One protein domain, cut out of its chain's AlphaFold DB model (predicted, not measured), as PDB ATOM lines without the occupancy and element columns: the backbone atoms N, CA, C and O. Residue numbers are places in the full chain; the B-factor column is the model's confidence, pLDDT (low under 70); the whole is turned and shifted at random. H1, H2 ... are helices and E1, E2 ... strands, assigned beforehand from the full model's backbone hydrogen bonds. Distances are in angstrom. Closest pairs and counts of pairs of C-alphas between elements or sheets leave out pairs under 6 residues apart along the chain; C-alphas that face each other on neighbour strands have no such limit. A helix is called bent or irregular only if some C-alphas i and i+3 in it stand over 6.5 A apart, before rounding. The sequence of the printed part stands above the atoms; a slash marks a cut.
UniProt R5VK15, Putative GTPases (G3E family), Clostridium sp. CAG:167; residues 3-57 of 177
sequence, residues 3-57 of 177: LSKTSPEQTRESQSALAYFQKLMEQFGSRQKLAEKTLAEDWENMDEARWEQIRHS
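AT A GLANCE: This is residues 3 to 57 of the 177 residues of the protein "Putative GTPases (G3E family)" of Clostridium sp. CAG:167 (UniProt R5VK15). A flat, loose frame: the long helix H1 runs along one side, two short parallel strands, E1 and E2, pair in the middle, and the short helix H2 lies on the other side of them. The 55 printed residues hold E1, H1, E2 and H2 in that order, mostly helix. The radius of gyration of the C-alphas is 12.7 A and the spans are 35 by 29 by 10 A.

HOW THE PARTS SIT: E1, residues 3 to 5, and E2, residues 38 to 41, are parallel neighbours at 16 degrees, with N 4 and O 39 at 2.9 A, within hydrogen-bond range. H1, residues 8 to 27, joins them in a strand-helix-strand unit, parallel strands with a helix between, whose crossover is right-handed. The closest C-alphas of H1 and E2, Ser 14 and Ala 40, are 7.7 A apart. H2, residues 48 to 55, is apart from E1 and H1. In H2 every O i to N i+4 pair is within hydrogen-bond range, in H1 14 of 16.

IN THESE COORDINATES: E1 begins at C-alpha 3 (0.474, 27.252, 6.091) and is 6.9 A long. H1 is 29.9 A long and irregular, with C-alphas 9 and 12 7.6 A apart. E2 measures 9.4 A. H2, 10.5 A, ends at C-alpha 55 (-9.888, 29.381, -0.062).

THE WHOLE: The farthest C-alphas, Gln 27 and Glu 48, are 35.9 A apart. The printed part has no cut and no long link; no printed residue is under 70 in pLDDT.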
ATOM      1  N   LEU A   3       0.339  25.807   5.951       86.19
ATOM      2  CA  LEU A   3       0.474  27.252   6.091       86.19
ATOM      3  C   LEU A   3       1.473  27.557   7.201       86.19
ATOM      4  O   LEU A   3       1.370  26.996   8.290       86.19
ATOM      5  N   SER A   4       2.407  28.461   6.935       84.81
ATOM      6  CA  SER A   4       3.326  28.994   7.935       84.81
ATOM      7  C   SER A   4       3.490  30.495   7.729       84.81
ATOM      8  O   SER A   4       3.637  30.946   6.593       84.81
ATOM      9  N   LYS A   5       3.453  31.275   8.813       86.56
ATOM     10  CA  LYS A   5       3.874  32.679   8.774       86.56
ATOM     11  C   LYS A   5       5.381  32.702   8.930       86.56
ATOM     12  O   LYS A   5       5.892  32.219   9.940       86.56
ATOM     13  N   THR A   6       6.082  33.249   7.952       84.44
ATOM     14  CA  THR A   6       7.539  33.366   8.006       84.44
ATOM     15  C   THR A   6       7.958  34.819   7.884       84.44
ATOM     16  O   THR A   6       7.272  35.647   7.291       84.44
ATOM     17  N   SER A   7       9.103  35.128   8.476       81.81
ATOM     18  CA  SER A   7       9.830  36.371   8.247       81.81
ATOM     19  C   SER A   7      11.127  36.063   7.486       81.81
ATOM     20  O   SER A   7      11.595  34.916   7.525       81.81
ATOM     21  N   PRO A   8      11.757  37.053   6.825       74.06
ATOM     22  CA  PRO A   8      13.015  36.845   6.103       74.06
ATOM     23  C   PRO A   8      14.112  36.190   6.962       74.06
ATOM     24  O   PRO A   8      14.867  35.350   6.470       74.06
ATOM     25  N   GLU A   9      14.145  36.504   8.258       77.62
ATOM     26  CA  GLU A   9      15.110  35.988   9.238       77.62
ATOM     27  C   GLU A   9      14.913  34.490   9.548       77.62
ATOM     28  O   GLU A   9      15.875  33.779   9.834       77.62
ATOM     29  N   GLN A  10      13.686  33.973   9.409       78.62
ATOM     30  CA  GLN A  10      13.305  32.589   9.737       78.62
ATOM     31  C   GLN A  10      13.326  31.646   8.525       78.62
ATOM     32  O   GLN A  10      12.973  30.467   8.635       78.62
ATOM     33  N   THR A  11      13.747  32.139   7.357       76.38
ATOM     34  CA  THR A  11      13.730  31.384   6.094       76.38
ATOM     35  C   THR A  11      14.503  30.068   6.204       76.38
ATOM     36  O   THR A  11      14.023  29.019   5.774       76.38
ATOM     37  N   ARG A  12      15.685  30.095   6.833       79.19
ATOM     38  CA  ARG A  12      16.552  28.915   6.967       79.19
ATOM     39  C   ARG A  12      15.952  27.845   7.884       79.19
ATOM     40  O   ARG A  12      16.033  26.661   7.567       79.19
ATOM     41  N   GLU A  13      15.356  28.253   9.000       82.81
ATOM     42  CA  GLU A  13      14.706  27.346   9.958       82.81
ATOM     43  C   GLU A  13      13.424  26.744   9.375       82.81
ATOM     44  O   GLU A  13      13.150  25.556   9.532       82.81
ATOM     45  N   SER A  14      12.672  27.542   8.621       83.19
ATOM     46  CA  SER A  14      11.458  27.085   7.942       83.19
ATOM     47  C   SER A  14      11.773  26.027   6.881       83.19
ATOM     48  O   SER A  14      11.081  25.013   6.777       83.19
ATOM     49  N   GLN A  15      12.858  26.219   6.123       83.56
ATOM     50  CA  GLN A  15      13.324  25.246   5.134       83.56
ATOM     51  C   GLN A  15      13.835  23.951   5.779       83.56
ATOM     52  O   GLN A  15      13.536  22.866   5.277       83.56
ATOM     53  N   SER A  16      14.572  24.034   6.893       86.06
ATOM     54  CA  SER A  16      15.061  22.838   7.589       86.06
ATOM     55  C   SER A  16      13.922  22.037   8.224       86.06
ATOM     56  O   SER A  16      13.911  20.810   8.109       86.06
ATOM     57  N   ALA A  17      12.930  22.709   8.815       86.69
ATOM     58  CA  ALA A  17      11.729  22.068   9.340       86.69
ATOM     59  C   ALA A  17      10.944  21.357   8.229       86.69
ATOM     60  O   ALA A  17      10.585  20.189   8.380       86.69
ATOM     61  N   LEU A  18      10.736  22.014   7.083       88.12
ATOM     62  CA  LEU A  18      10.037  21.414   5.945       88.12
ATOM     63  C   LEU A  18      10.775  20.189   5.390       88.12
ATOM     64  O   LEU A  18      10.140  19.176   5.104       88.12
ATOM     65  N   ALA A  19      12.107  20.245   5.288       88.44
ATOM     66  CA  ALA A  19      12.921  19.104   4.870       88.44
ATOM     67  C   ALA A  19      12.835  17.933   5.863       88.44
ATOM     68  O   ALA A  19      12.744  16.775   5.456       88.44
ATOM     69  N   TYR A  20      12.821  18.225   7.166       90.00
ATOM     70  CA  TYR A  20      12.639  17.212   8.202       90.00
ATOM     71  C   TYR A  20      11.257  16.550   8.118       90.00
ATOM     72  O   TYR A  20      11.170  15.323   8.104       90.00
ATOM     73  N   PHE A  21      10.184  17.337   7.983       87.06
ATOM     74  CA  PHE A  21       8.832  16.804   7.808       87.06
ATOM     75  C   PHE A  21       8.685  15.988   6.522       87.06
ATOM     76  O   PHE A  21       8.084  14.920   6.563       87.06
ATOM     77  N   GLN A  22       9.272  16.436   5.409       88.69
ATOM     78  CA  GLN A  22       9.289  15.674   4.157       88.69
ATOM     79  C   GLN A  22       9.946  14.300   4.356       88.69
ATOM     80  O   GLN A  22       9.366  13.284   3.980       88.69
ATOM     81  N   LYS A  23      11.106  14.257   5.026       88.94
ATOM     82  CA  LYS A  23      11.803  13.005   5.341       88.94
ATOM     83  C   LYS A  23      10.958  12.077   6.218       88.94
ATOM     84  O   LYS A  23      10.931  10.877   5.971       88.94
ATOM     85  N   LEU A  24      10.273  12.611   7.232       86.19
ATOM     86  CA  LEU A  24       9.351  11.821   8.053       86.19
ATOM     87  C   LEU A  24       8.206  11.269   7.201       86.19
ATOM     88  O   LEU A  24       7.941  10.079   7.234       86.19
ATOM     89  N   MET A  25       7.555  12.099   6.391       83.44
ATOM     90  CA  MET A  25       6.458  11.647   5.532       83.44
ATOM     91  C   MET A  25       6.888  10.511   4.594       83.44
ATOM     92  O   MET A  25       6.143   9.546   4.432       83.44
ATOM     93  N   GLU A  26       8.097  10.584   4.037       85.94
ATOM     94  CA  GLU A  26       8.676   9.519   3.210       85.94
ATOM     95  C   GLU A  26       8.917   8.220   3.993       85.94
ATOM     96  O   GLU A  26       8.666   7.141   3.461       85.94
ATOM     97  N   GLN A  27       9.337   8.302   5.263       81.88
ATOM     98  CA  GLN A  27       9.474   7.123   6.133       81.88
ATOM     99  C   GLN A  27       8.142   6.400   6.365       81.88
ATOM    100  O   GLN A  27       8.133   5.185   6.527       81.88
ATOM    101  N   PHE A  28       7.028   7.133   6.358       79.19
ATOM    102  CA  PHE A  28       5.673   6.593   6.505       79.19
ATOM    103  C   PHE A  28       4.975   6.377   5.142       79.19
ATOM    104  O   PHE A  28       3.748   6.433   5.035       79.19
ATOM    105  N   GLY A  29       5.752   6.198   4.065       75.00
ATOM    106  CA  GLY A  29       5.251   5.818   2.738       75.00
ATOM    107  C   GLY A  29       4.514   6.918   1.962       75.00
ATOM    108  O   GLY A  29       4.044   6.687   0.845       75.00
ATOM    109  N   SER A  30       4.425   8.141   2.494       80.25
ATOM    110  CA  SER A  30       3.750   9.235   1.796       80.25
ATOM    111  C   SER A  30       4.580   9.724   0.610       80.25
ATOM    112  O   SER A  30       5.688  10.233   0.756       80.25
ATOM    113  N   ARG A  31       3.968   9.698  -0.579       81.69
ATOM    114  CA  ARG A  31       4.539  10.239  -1.830       81.69
ATOM    115  C   ARG A  31       4.252  11.726  -2.041       81.69
ATOM    116  O   ARG A  31       4.566  12.277  -3.097       81.69
ATOM    117  N   GLN A  32       3.586  12.377  -1.088       81.38
ATOM    118  CA  GLN A  32       3.267  13.793  -1.212       81.38
ATOM    119  C   GLN A  32       4.532  14.646  -1.098       81.38
ATOM    120  O   GLN A  32       5.354  14.445  -0.207       81.38
ATOM    121  N   LYS A  33       4.646  15.644  -1.974       85.50
ATOM    122  CA  LYS A  33       5.688  16.664  -1.898       85.50
ATOM    123  C   LYS A  33       5.177  17.853  -1.100       85.50
ATOM    124  O   LYS A  33       4.339  18.621  -1.572       85.50
ATOM    125  N   LEU A  34       5.679  18.002   0.120       83.50
ATOM    126  CA  LEU A  34       5.239  19.034   1.050       83.50
ATOM    127  C   LEU A  34       5.568  20.440   0.539       83.50
ATOM    128  O   LEU A  34       4.752  21.345   0.688       83.50
ATOM    129  N   ALA A  35       6.710  20.609  -0.137       81.19
ATOM    130  CA  ALA A  35       7.142  21.885  -0.713       81.19
ATOM    131  C   ALA A  35       6.118  22.481  -1.697       81.19
ATOM    132  O   ALA A  35       5.842  23.673  -1.647       81.19
ATOM    133  N   GLU A  36       5.495  21.651  -2.539       82.88
ATOM    134  CA  GLU A  36       4.494  22.088  -3.530       82.88
ATOM    135  C   GLU A  36       3.154  22.476  -2.877       82.88
ATOM    136  O   GLU A  36       2.336  23.178  -3.467       82.88
ATOM    137  N   LYS A  37       2.923  22.016  -1.642       80.25
ATOM    138  CA  LYS A  37       1.686  22.229  -0.880       80.25
ATOM    139  C   LYS A  37       1.863  23.186   0.297       80.25
ATOM    140  O   LYS A  37       0.929  23.304   1.097       80.25
ATOM    141  N   THR A  38       3.029  23.815   0.423       86.12
ATOM    142  CA  THR A  38       3.359  24.717   1.528       86.12
ATOM    143  C   THR A  38       3.359  26.163   1.065       86.12
ATOM    144  O   THR A  38       3.942  26.510   0.042       86.12
ATOM    145  N   LEU A  39       2.729  27.007   1.867       86.38
ATOM    146  CA  LEU A  39       2.753  28.454   1.754       86.38
ATOM    147  C   LEU A  39       3.405  28.982   3.030       86.38
ATOM    148  O   LEU A  39       2.828  28.895   4.115       86.38
ATOM    149  N   ALA A  40       4.647  29.432   2.893       83.44
ATOM    150  CA  ALA A  40       5.503  29.866   3.990       83.44
ATOM    151  C   ALA A  40       6.036  31.264   3.674       83.44
ATOM    152  O   ALA A  40       7.160  31.416   3.196       83.44
ATOM    153  N   GLU A  41       5.192  32.266   3.888       84.62
ATOM    154  CA  GLU A  41       5.426  33.657   3.497       84.62
ATOM    155  C   GLU A  41       5.023  34.609   4.624       84.62
ATOM    156  O   GLU A  41       4.348  34.217   5.584       84.62
ATOM    157  N   ASP A  42       5.420  35.874   4.492       84.88
ATOM    158  CA  ASP A  42       4.910  36.935   5.346       84.88
ATOM    159  C   ASP A  42       3.484  37.294   4.926       84.88
ATOM    160  O   ASP A  42       3.238  37.781   3.822       84.88
ATOM    161  N   TRP A  43       2.537  37.051   5.825       85.06
ATOM    162  CA  TRP A  43       1.116  37.231   5.551       85.06
ATOM    163  C   TRP A  43       0.725  38.686   5.307       85.06
ATOM    164  O   TRP A  43      -0.261  38.930   4.618       85.06
ATOM    165  N   GLU A  44       1.509  39.643   5.816       84.00
ATOM    166  CA  GLU A  44       1.275  41.071   5.569       84.00
ATOM    167  C   GLU A  44       1.508  41.449   4.095       84.00
ATOM    168  O   GLU A  44       1.004  42.465   3.628       84.00
ATOM    169  N   ASN A  45       2.250  40.619   3.354       82.69
ATOM    170  CA  ASN A  45       2.617  40.843   1.955       82.69
ATOM    171  C   ASN A  45       1.904  39.885   0.980       82.69
ATOM    172  O   ASN A  45       2.272  39.821  -0.193       82.69
ATOM    173  N   MET A  46       0.902  39.130   1.441       84.56
ATOM    174  CA  MET A  46       0.157  38.199   0.590       84.56
ATOM    175  C   MET A  46      -0.856  38.921  -0.303       84.56
ATOM    176  O   MET A  46      -1.646  39.740   0.168       84.56
ATOM    177  N   ASP A  47      -0.879  38.558  -1.583       87.38
ATOM    178  CA  ASP A  47      -1.840  39.080  -2.551       87.38
ATOM    179  C   ASP A  47      -3.178  38.311  -2.556       87.38
ATOM    180  O   ASP A  47      -3.334  37.237  -1.965       87.38
ATOM    181  N   GLU A  48      -4.176  38.878  -3.240       88.88
ATOM    182  CA  GLU A  48      -5.520  38.296  -3.383       88.88
ATOM    183  C   GLU A  48      -5.481  36.887  -4.007       88.88
ATOM    184  O   GLU A  48      -6.244  36.006  -3.612       88.88
ATOM    185  N   ALA A  49      -4.558  36.636  -4.941       87.25
ATOM    186  CA  ALA A  49      -4.421  35.335  -5.594       87.25
ATOM    187  C   ALA A  49      -3.990  34.249  -4.597       87.25
ATOM    188  O   ALA A  49      -4.488  33.119  -4.637       87.25
ATOM    189  N   ARG A  50      -3.102  34.599  -3.663       85.56
ATOM    190  CA  ARG A  50      -2.651  33.706  -2.598       85.56
ATOM    191  C   ARG A  50      -3.775  33.387  -1.614       85.56
ATOM    192  O   ARG A  50      -3.924  32.231  -1.213       85.56
ATOM    193  N   TRP A  51      -4.613  34.369  -1.281       85.88
ATOM    194  CA  TRP A  51      -5.818  34.149  -0.475       85.88
ATOM    195  C   TRP A  51      -6.841  33.252  -1.174       85.88
ATOM    196  O   TRP A  51      -7.421  32.369  -0.537       85.88
ATOM    197  N   GLU A  52      -7.015  33.405  -2.486       88.81
ATOM    198  CA  GLU A  52      -7.924  32.559  -3.261       88.81
ATOM    199  C   GLU A  52      -7.423  31.108  -3.340       88.81
ATOM    200  O   GLU A  52      -8.200  30.160  -3.195       88.81
ATOM    201  N   GLN A  53      -6.107  30.906  -3.456       85.38
ATOM    202  CA  GLN A  53      -5.499  29.578  -3.365       85.38
ATOM    203  C   GLN A  53      -5.778  28.910  -2.011       85.38
ATOM    204  O   GLN A  53      -6.047  27.707  -1.963       85.38
ATOM    205  N   ILE A  54      -5.740  29.674  -0.915       87.06
ATOM    206  CA  ILE A  54      -6.078  29.160   0.417       87.06
ATOM    207  C   ILE A  54      -7.554  28.782   0.489       87.06
ATOM    208  O   ILE A  54      -7.884  27.699   0.977       87.06
ATOM    209  N   ARG A  55      -8.441  29.631  -0.037       87.44
ATOM    210  CA  ARG A  55      -9.888  29.381  -0.062       87.44
ATOM    211  C   ARG A  55     -10.243  28.106  -0.827       87.44
ATOM    212  O   ARG A  55     -11.121  27.363  -0.401       87.44
ATOM    213  N   HIS A  56      -9.540  27.832  -1.923       86.69
ATOM    214  CA  HIS A  56      -9.715  26.617  -2.720       86.69
ATOM    215  C   HIS A  56      -8.861  25.434  -2.258       86.69
ATOM    216  O   HIS A  56      -8.889  24.369  -2.880       86.69
ATOM    217  N   SER A  57      -8.105  25.584  -1.171       81.69
ATOM    218  CA  SER A  57      -7.315  24.484  -0.644       81.69
ATOM    219  C   SER A  57      -8.238  23.425  -0.030       81.69
ATOM    220  O   SER A  57      -8.897  23.626   0.985       81.69
TER     221      SER A  57